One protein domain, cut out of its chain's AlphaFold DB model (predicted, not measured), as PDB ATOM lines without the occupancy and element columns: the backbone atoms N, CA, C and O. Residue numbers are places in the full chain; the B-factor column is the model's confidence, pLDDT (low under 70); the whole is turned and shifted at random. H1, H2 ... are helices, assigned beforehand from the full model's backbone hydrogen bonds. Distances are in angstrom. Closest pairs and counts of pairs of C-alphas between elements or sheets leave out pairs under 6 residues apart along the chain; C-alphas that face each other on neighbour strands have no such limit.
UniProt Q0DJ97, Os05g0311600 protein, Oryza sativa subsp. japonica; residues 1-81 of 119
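What this domain is: This is residues 1 to 81 of the 119 residues of the protein "Os05g0311600 protein" of Oryza sativa subsp. japonica (UniProt Q0DJ97). One long helix, H4, runs past a small body of three short helices, H1 to H3, and long loops; its last residues, 74 to 81, stick out and extend the length. The 81 printed residues hold four named helices, H1 H2 H3 H4, and no named strand: all helix. It is only just compact, close to loose, with a radius of gyration of the C-alphas of 13.9 A, spanning 45 by 28 by 23 A.

Where its parts are: H1 is residues 2 to 8, from C-alpha 2 at (87.915, -0.807, -115.410). H2 is residues 27 to 37, 15.2 A long; H3 is residues 40 to 45. H4, residues 59 to 81, measures 32.7 A and ends at (75.508, 14.784, -99.763).

How they stand to each other: H1 and H2, a helical hairpin, touch, closest at C-alphas 2 and 31, 5.6 A, opposite ways at a steep tilt of 45 degrees. H2 and H3 touch only at the corner, closest at C-alphas 36 and 43, 4.6 A. H4 is near H1 but apart from H2 and H3. Every O i to N i+4 pair is within hydrogen-bond range in H1, H2 and H4; in H3, 1 of 2.

The domain as a whole: The printed part has no cut. The links H1 to H2 and H3 to H4 are long. Residues 1 to 15 and 51 to 57 have pLDDT under 70.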
ATOM      1  N   LYS A   1      89.068   3.331-115.426       55.71
ATOM      2  CA  LYS A   1      87.715   3.005-115.955       55.71
ATOM      3  C   LYS A   1      87.301   1.565-115.646       55.71
ATOM      4  O   LYS A   1      86.153   1.371-115.284       55.71
ATOM      5  N   GLY A   2      88.217   0.599-115.687       58.55
ATOM      6  CA  GLY A   2      87.915  -0.807-115.410       58.55
ATOM      7  C   GLY A   2      87.342  -1.113-114.021       58.55
ATOM      8  O   GLY A   2      86.259  -1.683-113.971       58.55
ATOM      9  N   PRO A   3      88.003  -0.759-112.898       56.75
ATOM     10  CA  PRO A   3      87.559  -1.231-111.578       56.75
ATOM     11  C   PRO A   3      86.120  -0.826-111.243       56.75
ATOM     12  O   PRO A   3      85.382  -1.570-110.613       56.75
ATOM     13  N   ARG A   4      85.707   0.340-111.759       58.40
ATOM     14  CA  ARG A   4      84.342   0.862-111.674       58.40
ATOM     15  C   ARG A   4      83.330   0.005-112.454       58.40
ATOM     16  O   ARG A   4      82.178  -0.070-112.055       58.40
ATOM     17  N   TRP A   5      83.733  -0.626-113.558       63.39
ATOM     18  CA  TRP A   5      82.871  -1.515-114.343       63.39
ATOM     19  C   TRP A   5      82.601  -2.834-113.610       63.39
ATOM     20  O   TRP A   5      81.444  -3.230-113.522       63.39
ATOM     21  N   LEU A   6      83.622  -3.455-113.003       60.51
ATOM     22  CA  LEU A   6      83.441  -4.694-112.228       60.51
ATOM     23  C   LEU A   6      82.500  -4.498-111.036       60.51
ATOM     24  O   LEU A   6      81.608  -5.317-110.827       60.51
ATOM     25  N   THR A   7      82.621  -3.373-110.322       58.51
ATOM     26  CA  THR A   7      81.690  -3.032-109.234       58.51
ATOM     27  C   THR A   7      80.268  -2.797-109.729       58.51
ATOM     28  O   THR A   7      79.328  -3.215-109.070       58.51
ATOM     29  N   PHE A   8      80.090  -2.157-110.893       59.80
ATOM     30  CA  PHE A   8      78.751  -1.921-111.447       59.80
ATOM     31  C   PHE A   8      78.066  -3.199-111.934       59.80
ATOM     32  O   PHE A   8      76.843  -3.266-111.908       59.80
ATOM     33  N   GLN A   9      78.834  -4.194-112.381       63.82
ATOM     34  CA  GLN A   9      78.305  -5.475-112.855       63.82
ATOM     35  C   GLN A   9      78.150  -6.518-111.735       63.82
ATOM     36  O   GLN A   9      77.714  -7.635-112.002       63.82
ATOM     37  N   GLY A  10      78.533  -6.198-110.491       61.89
ATOM     38  CA  GLY A  10      78.549  -7.169-109.391       61.89
ATOM     39  C   GLY A  10      79.530  -8.327-109.617       61.89
ATOM     40  O   GLY A  10      79.371  -9.399-109.036       61.89
ATOM     41  N   CYS A  11      80.535  -8.146-110.480       67.36
ATOM     42  CA  CYS A  11      81.511  -9.184-110.777       67.36
ATOM     43  C   CYS A  11      82.598  -9.209-109.693       67.36
ATOM     44  O   CYS A  11      83.140  -8.153-109.350       67.36
ATOM     45  N   PRO A  12      82.977 -10.392-109.176       66.08
ATOM     46  CA  PRO A  12      84.046 -10.476-108.198       66.08
ATOM     47  C   PRO A  12      85.353 -10.007-108.843       66.08
ATOM     48  O   PRO A  12      85.662 -10.377-109.972       66.08
ATOM     49  N   PHE A  13      86.126  -9.184-108.132       62.80
ATOM     50  CA  PHE A  13      87.452  -8.760-108.597       62.80
ATOM     51  C   PHE A  13      88.423  -9.927-108.736       62.80
ATOM     52  O   PHE A  13      89.371  -9.812-109.511       62.80
ATOM     53  N   ARG A  14      88.173 -10.989-107.954       67.93
ATOM     54  CA  ARG A  14      88.951 -12.216-107.937       67.93
ATOM     55  C   ARG A  14      88.185 -13.430-108.446       67.93
ATOM     56  O   ARG A  14      86.985 -13.573-108.226       67.93
ATOM     57  N   GLY A  15      88.924 -14.348-109.030       68.07
ATOM     58  CA  GLY A  15      88.489 -15.522-109.749       68.07
ATOM     59  C   GLY A  15      89.388 -16.686-109.365       68.07
ATOM     60  O   GLY A  15      90.407 -16.538-108.696       68.07
ATOM     61  N   HIS A  16      88.981 -17.890-109.747       73.99
ATOM     62  CA  HIS A  16      89.643 -19.101-109.260       73.99
ATOM     63  C   HIS A  16      90.980 -19.394-109.959       73.99
ATOM     64  O   HIS A  16      91.757 -20.197-109.450       73.99
ATOM     65  N   ASN A  17      91.248 -18.793-111.124       74.23
ATOM     66  CA  ASN A  17      92.408 -19.134-111.946       74.23
ATOM     67  C   ASN A  17      93.060 -17.899-112.592       74.23
ATOM     68  O   ASN A  17      92.656 -17.464-113.669       74.23
ATOM     69  N   GLU A  18      94.123 -17.396-111.963       73.16
ATOM     70  CA  GLU A  18      94.975 -16.310-112.478       73.16
ATOM     71  C   GLU A  18      96.166 -16.827-113.324       73.16
ATOM     72  O   GLU A  18      97.040 -16.053-113.723       73.16
ATOM     73  N   SER A  19      96.247 -18.140-113.598       76.61
ATOM     74  CA  SER A  19      97.399 -18.734-114.294       76.61
ATOM     75  C   SER A  19      97.552 -18.228-115.728       76.61
ATOM     76  O   SER A  19      96.582 -17.862-116.395       76.61
ATOM     77  N   LEU A  20      98.786 -18.280-116.245       74.71
ATOM     78  CA  LEU A  20      99.080 -17.802-117.595       74.71
ATOM     79  C   LEU A  20      98.287 -18.547-118.689       74.71
ATOM     80  O   LEU A  20      97.964 -17.978-119.731       74.71
ATOM     81  N   ASN A  21      97.910 -19.793-118.420       76.03
ATOM     82  CA  ASN A  21      97.213 -20.654-119.371       76.03
ATOM     83  C   ASN A  21      95.683 -20.528-119.294       76.03
ATOM     84  O   ASN A  21      94.982 -21.188-120.058       76.03
ATOM     85  N   SER A  22      95.146 -19.713-118.379       76.47
ATOM     86  CA  SER A  22      93.701 -19.486-118.315       76.47
ATOM     87  C   SER A  22      93.239 -18.600-119.474       76.47
ATOM     88  O   SER A  22      93.817 -17.542-119.731       76.47
ATOM     89  N   LEU A  23      92.157 -19.018-120.137       70.23
ATOM     90  CA  LEU A  23      91.457 -18.226-121.159       70.23
ATOM     91  C   LEU A  23      90.801 -16.967-120.570       70.23
ATOM     92  O   LEU A  23      90.563 -16.005-121.291       70.23
ATOM     93  N   ASN A  24      90.516 -16.982-119.267       72.24
ATOM     94  CA  ASN A  24      89.960 -15.867-118.510       72.24
ATOM     95  C   ASN A  24      90.729 -15.788-117.188       72.24
ATOM     96  O   ASN A  24      90.407 -16.504-116.233       72.24
ATOM     97  N   ARG A  25      91.810 -14.999-117.161       73.51
ATOM     98  CA  ARG A  25      92.754 -14.950-116.034       73.51
ATOM     99  C   ARG A  25      92.235 -14.096-114.886       73.51
ATOM    100  O   ARG A  25      93.011 -13.329-114.343       73.51
ATOM    101  N   ASP A  26      90.964 -14.219-114.527       76.47
ATOM    102  CA  ASP A  26      90.294 -13.367-113.547       76.47
ATOM    103  C   ASP A  26      89.852 -11.995-114.083       76.47
ATOM    104  O   ASP A  26      90.502 -11.354-114.911       76.47
ATOM    105  N   ASN A  27      88.730 -11.518-113.555       77.19
ATOM    106  CA  ASN A  27      88.032 -10.318-113.983       77.19
ATOM    107  C   ASN A  27      88.914  -9.069-113.903       77.19
ATOM    108  O   ASN A  27      88.887  -8.244-114.816       77.19
ATOM    109  N   PHE A  28      89.711  -8.915-112.838       75.50
ATOM    110  CA  PHE A  28      90.617  -7.771-112.715       75.50
ATOM    111  C   PHE A  28      91.716  -7.794-113.781       75.50
ATOM    112  O   PHE A  28      91.972  -6.762-114.403       75.50
ATOM    113  N   LEU A  29      92.341  -8.950-114.035       78.13
ATOM    114  CA  LEU A  29      93.403  -9.048-115.038       78.13
ATOM    115  C   LEU A  29      92.849  -8.864-116.448       78.13
ATOM    116  O   LEU A  29      93.443  -8.116-117.222       78.13
ATOM    117  N   GLU A  30      91.702  -9.461-116.775       79.72
ATOM    118  CA  GLU A  30      91.058  -9.264-118.080       79.72
ATOM    119  C   GLU A  30      90.651  -7.807-118.302       79.72
ATOM    120  O   GLU A  30      90.855  -7.239-119.373       79.72
ATOM    121  N   MET A  31      90.167  -7.143-117.261       78.09
ATOM    122  CA  MET A  31      89.861  -5.723-117.306       78.09
ATOM    123  C   MET A  31      91.121  -4.859-117.471       78.09
ATOM    124  O   MET A  31      91.092  -3.874-118.210       78.09
ATOM    125  N   VAL A  32      92.233  -5.202-116.815       78.72
ATOM    126  CA  VAL A  32      93.527  -4.530-117.015       78.72
ATOM    127  C   VAL A  32      94.035  -4.745-118.447       78.72
ATOM    128  O   VAL A  32      94.435  -3.770-119.082       78.72
ATOM    129  N   LYS A  33      93.942  -5.966-118.998       79.53
ATOM    130  CA  LYS A  33      94.258  -6.262-120.412       79.53
ATOM    131  C   LYS A  33      93.394  -5.438-121.366       79.53
ATOM    132  O   LYS A  33      93.916  -4.833-122.301       79.53
ATOM    133  N   LEU A  34      92.087  -5.371-121.109       80.95
ATOM    134  CA  LEU A  34      91.149  -4.592-121.912       80.95
ATOM    135  C   LEU A  34      91.506  -3.103-121.876       80.95
ATOM    136  O   LEU A  34      91.598  -2.474-122.924       80.95
ATOM    137  N   LEU A  35      91.765  -2.537-120.695       80.19
ATOM    138  CA  LEU A  35      92.204  -1.143-120.570       80.19
ATOM    139  C   LEU A  35      93.527  -0.877-121.294       80.19
ATOM    140  O   LEU A  35      93.654   0.152-121.955       80.19
ATOM    141  N   ALA A  36      94.483  -1.799-121.192       81.54
ATOM    142  CA  ALA A  36      95.764  -1.707-121.875       81.54
ATOM    143  C   ALA A  36      95.603  -1.747-123.405       81.54
ATOM    144  O   ALA A  36      96.336  -1.069-124.111       81.54
ATOM    145  N   SER A  37      94.599  -2.451-123.939       83.23
ATOM    146  CA  SER A  37      94.343  -2.478-125.389       83.23
ATOM    147  C   SER A  37      94.006  -1.103-125.994       83.23
ATOM    148  O   SER A  37      94.240  -0.891-127.182       83.23
ATOM    149  N   TYR A  38      93.534  -0.147-125.183       82.52
ATOM    150  CA  TYR A  38      93.216   1.216-125.626       82.52
ATOM    151  C   TYR A  38      94.428   2.161-125.706       82.52
ATOM    152  O   TYR A  38      94.287   3.266-126.225       82.52
ATOM    153  N   SER A  39      95.604   1.783-125.192       80.43
ATOM    154  CA  SER A  39      96.806   2.626-125.214       80.43
ATOM    155  C   SER A  39      98.051   1.768-125.420       80.43
ATOM    156  O   SER A  39      98.355   0.903-124.602       80.43
ATOM    157  N   LYS A  40      98.782   2.025-126.513       81.32
ATOM    158  CA  LYS A  40     100.028   1.310-126.830       81.32
ATOM    159  C   LYS A  40     101.039   1.428-125.687       81.32
ATOM    160  O   LYS A  40     101.522   0.406-125.217       81.32
ATOM    161  N   ASP A  41     101.221   2.637-125.164       81.87
ATOM    162  CA  ASP A  41     102.140   2.915-124.057       81.87
ATOM    163  C   ASP A  41     101.774   2.116-122.797       81.87
ATOM    164  O   ASP A  41     102.632   1.506-122.167       81.87
ATOM    165  N   VAL A  42     100.481   2.051-122.446       78.63
ATOM    166  CA  VAL A  42     100.014   1.273-121.284       78.63
ATOM    167  C   VAL A  42     100.210  -0.225-121.515       78.63
ATOM    168  O   VAL A  42     100.612  -0.943-120.602       78.63
ATOM    169  N   ARG A  43      99.947  -0.718-122.729       80.86
ATOM    170  CA  ARG A  43     100.147  -2.128-123.085       80.86
ATOM    171  C   ARG A  43     101.597  -2.571-122.930       80.86
ATOM    172  O   ARG A  43     101.821  -3.715-122.534       80.86
ATOM    173  N   GLU A  44     102.552  -1.699-123.223       80.66
ATOM    174  CA  GLU A  44     103.985  -2.003-123.155       80.66
ATOM    175  C   GLU A  44     104.536  -2.097-121.729       80.66
ATOM    176  O   GLU A  44     105.618  -2.639-121.553       80.66
ATOM    177  N   VAL A  45     103.802  -1.642-120.708       78.39
ATOM    178  CA  VAL A  45     104.293  -1.623-119.313       78.39
ATOM    179  C   VAL A  45     103.428  -2.416-118.329       78.39
ATOM    180  O   VAL A  45     103.680  -2.413-117.124       78.39
ATOM    181  N   VAL A  46     102.388  -3.099-118.810       77.97
ATOM    182  CA  VAL A  46     101.379  -3.762-117.970       77.97
ATOM    183  C   VAL A  46     101.462  -5.290-118.084       77.97
ATOM    184  O   VAL A  46     101.756  -5.848-119.140       77.97
ATOM    185  N   LEU A  47     101.155  -5.983-116.980       78.15
ATOM    186  CA  LEU A  47     101.129  -7.448-116.864       78.15
ATOM    187  C   LEU A  47     102.466  -8.106-117.243       78.15
ATOM    188  O   LEU A  47     103.444  -7.975-116.513       78.15
ATOM    189  N   GLU A  48     102.501  -8.867-118.335       78.24
ATOM    190  CA  GLU A  48     103.681  -9.600-118.807       78.24
ATOM    191  C   GLU A  48     104.757  -8.672-119.374       78.24
ATOM    192  O   GLU A  48     105.927  -9.036-119.342       78.24
ATOM    193  N   ASN A  49     104.376  -7.468-119.818       76.89
ATOM    194  CA  ASN A  49     105.297  -6.481-120.382       76.89
ATOM    195  C   ASN A  49     105.868  -5.524-119.318       76.89
ATOM    196  O   ASN A  49     106.667  -4.650-119.634       76.89
ATOM    197  N   SER A  50     105.464  -5.666-118.050       72.95
ATOM    198  CA  SER A  50     105.978  -4.817-116.975       72.95
ATOM    199  C   SER A  50     107.495  -5.007-116.817       72.95
ATOM    200  O   SER A  50     107.944  -6.149-116.695       72.95
ATOM    201  N   PRO A  51     108.302  -3.926-116.785       66.97
ATOM    202  CA  PRO A  51     109.762  -4.026-116.814       66.97
ATOM    203  C   PRO A  51     110.398  -4.669-115.566       66.97
ATOM    204  O   PRO A  51     111.623  -4.788-115.520       66.97
ATOM    205  N   ARG A  52     109.618  -5.094-114.556       65.96
ATOM    206  CA  ARG A  52     110.071  -5.762-113.317       65.96
ATOM    207  C   ARG A  52     108.951  -6.626-112.703       65.96
ATOM    208  O   ARG A  52     107.963  -6.961-113.345       65.96
ATOM    209  N   ASN A  53     109.070  -6.932-111.410       63.67
ATOM    210  CA  ASN A  53     108.017  -7.521-110.574       63.67
ATOM    211  C   ASN A  53     106.830  -6.569-110.298       63.67
ATOM    212  O   ASN A  53     106.006  -6.868-109.438       63.67
ATOM    213  N   GLU A  54     106.704  -5.444-111.011       61.32
ATOM    214  CA  GLU A  54     105.616  -4.459-110.874       61.32
ATOM    215  C   GLU A  54     104.318  -4.938-111.537       61.32
ATOM    216  O   GLU A  54     103.595  -4.220-112.233       61.32
ATOM    217  N   LYS A  55     103.984  -6.200-111.300       63.58
ATOM    218  CA  LYS A  55     102.678  -6.724-111.633       63.58
ATOM    219  C   LYS A  55     101.747  -6.227-110.531       63.58
ATOM    220  O   LYS A  55     101.743  -6.773-109.430       63.58
ATOM    221  N   TYR A  56     100.916  -5.221-110.836       68.96
ATOM    222  CA  TYR A  56      99.790  -4.741-109.999       68.96
ATOM    223  C   TYR A  56      98.727  -5.826-109.708       68.96
ATOM    224  O   TYR A  56      97.581  -5.548-109.365       68.96
ATOM    225  N   THR A  57      99.099  -7.082-109.917       69.78
ATOM    226  CA  THR A  57      98.315  -8.292-109.806       69.78
ATOM    227  C   THR A  57      98.467  -8.919-108.431       69.78
ATOM    228  O   THR A  57      97.666  -9.783-108.101       69.78
ATOM    229  N   SER A  58      99.461  -8.517-107.623       76.86
ATOM    230  CA  SER A  58      99.611  -9.066-106.277       76.86
ATOM    231  C   SER A  58      98.360  -8.795-105.442       76.86
ATOM    232  O   SER A  58      97.698  -7.761-105.579       76.86
ATOM    233  N   SER A  59      98.033  -9.734-104.553       76.28
ATOM    234  CA  SER A  59      96.854  -9.618-103.699       76.28
ATOM    235  C   SER A  59      96.846  -8.306-102.909       76.28
ATOM    236  O   SER A  59      95.786  -7.700-102.745       76.28
ATOM    237  N   ASP A  60      98.008  -7.874-102.428       77.44
ATOM    238  CA  ASP A  60      98.132  -6.681-101.594       77.44
ATOM    239  C   ASP A  60      97.955  -5.405-102.414       77.44
ATOM    240  O   ASP A  60      97.194  -4.529-102.005       77.44
ATOM    241  N   VAL A  61      98.518  -5.350-103.626       79.23
ATOM    242  CA  VAL A  61      98.318  -4.213-104.535       79.23
ATOM    243  C   VAL A  61      96.857  -4.119-104.982       79.23
ATOM    244  O   VAL A  61      96.285  -3.032-104.987       79.23
ATOM    245  N   GLN A  62      96.198  -5.242-105.292       76.23
ATOM    246  CA  GLN A  62      94.766  -5.237-105.619       76.23
ATOM    247  C   GLN A  62      93.911  -4.712-104.450       76.23
ATOM    248  O   GLN A  62      92.984  -3.930-104.668       76.23
ATOM    249  N   LYS A  63      94.221  -5.118-103.207       81.09
ATOM    250  CA  LYS A  63      93.538  -4.626-101.997       81.09
ATOM    251  C   LYS A  63      93.773  -3.134-101.784       81.09
ATOM    252  O   LYS A  63      92.836  -2.419-101.440       81.09
ATOM    253  N   GLU A  64      94.995  -2.660-102.006       83.74
ATOM    254  CA  GLU A  64      95.334  -1.242-101.907       83.74
ATOM    255  C   GLU A  64      94.578  -0.415-102.954       83.74
ATOM    256  O   GLU A  64      93.922   0.567-102.608       83.74
ATOM    257  N   ILE A  65      94.564  -0.858-104.215       82.85
ATOM    258  CA  ILE A  65      93.783  -0.231-105.289       82.85
ATOM    259  C   ILE A  65      92.298  -0.181-104.913       82.85
ATOM    260  O   ILE A  65      91.665   0.869-105.051       82.85
ATOM    261  N   LEU A  66      91.740  -1.289-104.411       80.06
ATOM    262  CA  LEU A  66      90.349  -1.350-103.967       80.06
ATOM    263  C   LEU A  66      90.078  -0.368-102.817       80.06
ATOM    264  O   LEU A  66      89.079   0.344-102.859       80.06
ATOM    265  N   SER A  67      90.985  -0.276-101.842       84.21
ATOM    266  CA  SER A  67      90.905   0.678-100.730       84.21
ATOM    267  C   SER A  67      90.919   2.125-101.224       84.21
ATOM    268  O   SER A  67      90.060   2.917-100.839       84.21
ATOM    269  N   ILE A  68      91.825   2.474-102.141       86.76
ATOM    270  CA  ILE A  68      91.902   3.818-102.731       86.76
ATOM    271  C   ILE A  68      90.609   4.153-103.484       86.76
ATOM    272  O   ILE A  68      90.092   5.267-103.372       86.76
ATOM    273  N   ILE A  69      90.064   3.206-104.254       81.60
ATOM    274  CA  ILE A  69      88.793   3.394-104.962       81.60
ATOM    275  C   ILE A  69      87.652   3.581-103.963       81.60
ATOM    276  O   ILE A  69      86.883   4.529-104.116       81.60
ATOM    277  N   ALA A  70      87.564   2.735-102.935       82.39
ATOM    278  CA  ALA A  70      86.549   2.834-101.894       82.39
ATOM    279  C   ALA A  70      86.609   4.198-101.192       82.39
ATOM    280  O   ALA A  70      85.589   4.875-101.088       82.39
ATOM    281  N   GLN A  71      87.803   4.666-100.815       87.98
ATOM    282  CA  GLN A  71      88.004   5.990-100.220       87.98
ATOM    283  C   GLN A  71      87.579   7.123-101.163       87.98
ATOM    284  O   GLN A  71      86.905   8.061-100.736       87.98
ATOM    285  N   LYS A  72      87.922   7.045-102.458       86.85
ATOM    286  CA  LYS A  72      87.498   8.045-103.454       86.85
ATOM    287  C   LYS A  72      85.984   8.067-103.642       86.85
ATOM    288  O   LYS A  72      85.409   9.149-103.724       86.85
ATOM    289  N   VAL A  73      85.341   6.901-103.694       82.79
ATOM    290  CA  VAL A  73      83.878   6.789-103.779       82.79
ATOM    291  C   VAL A  73      83.240   7.368-102.519       82.79
ATOM    292  O   VAL A  73      82.391   8.243-102.633       82.79
ATOM    293  N   GLN A  74      83.697   6.979-101.327       87.46
ATOM    294  CA  GLN A  74      83.194   7.513-100.057       87.46
ATOM    295  C   GLN A  74      83.349   9.033 -99.961       87.46
ATOM    296  O   GLN A  74      82.424   9.721 -99.529       87.46
ATOM    297  N   LYS A  75      84.497   9.573-100.391       91.02
ATOM    298  CA  LYS A  75      84.729  11.017-100.455       91.02
ATOM    299  C   LYS A  75      83.755  11.696-101.422       91.02
ATOM    300  O   LYS A  75      83.113  12.661-101.029       91.02
ATOM    301  N   SER A  76      83.587  11.158-102.630       87.18
ATOM    302  CA  SER A  76      82.646  11.692-103.624       87.18
ATOM    303  C   SER A  76      81.200  11.668-103.126       87.18
ATOM    304  O   SER A  76      80.472  12.629-103.337       87.18
ATOM    305  N   VAL A  77      80.781  10.591-102.457       85.89
ATOM    306  CA  VAL A  77      79.436  10.477-101.872       85.89
ATOM    307  C   VAL A  77      79.248  11.500-100.754       85.89
ATOM    308  O   VAL A  77      78.225  12.178-100.706       85.89
ATOM    309  N   ARG A  78      80.251  11.668 -99.885       88.58
ATOM    310  CA  ARG A  78      80.232  12.679 -98.819       88.58
ATOM    311  C   ARG A  78      80.125  14.096 -99.379       88.58
ATOM    312  O   ARG A  78      79.349  14.889 -98.860       88.58
ATOM    313  N   GLU A  79      80.880  14.403-100.429       90.12
ATOM    314  CA  GLU A  79      80.814  15.692-101.126       90.12
ATOM    315  C   GLU A  79      79.452  15.908-101.803       90.12
ATOM    316  O   GLU A  79      78.927  17.018-101.762       90.12
ATOM    317  N   GLU A  80      78.848  14.862-102.380       86.62
ATOM    318  CA  GLU A  80      77.537  14.955-103.034       86.62
ATOM    319  C   GLU A  80      76.386  15.171-102.039       86.62
ATOM    320  O   GLU A  80      75.439  15.900-102.340       86.62
ATOM    321  N   ILE A  81      76.467  14.562-100.854       88.90
ATOM    322  CA  ILE A  81      75.508  14.784 -99.763       88.90
ATOM    323  C   ILE A  81      75.721  16.165 -99.144       88.90
ATOM    324  O   ILE A  81      74.753  16.866 -98.855       88.90
TER     325      ILE A  81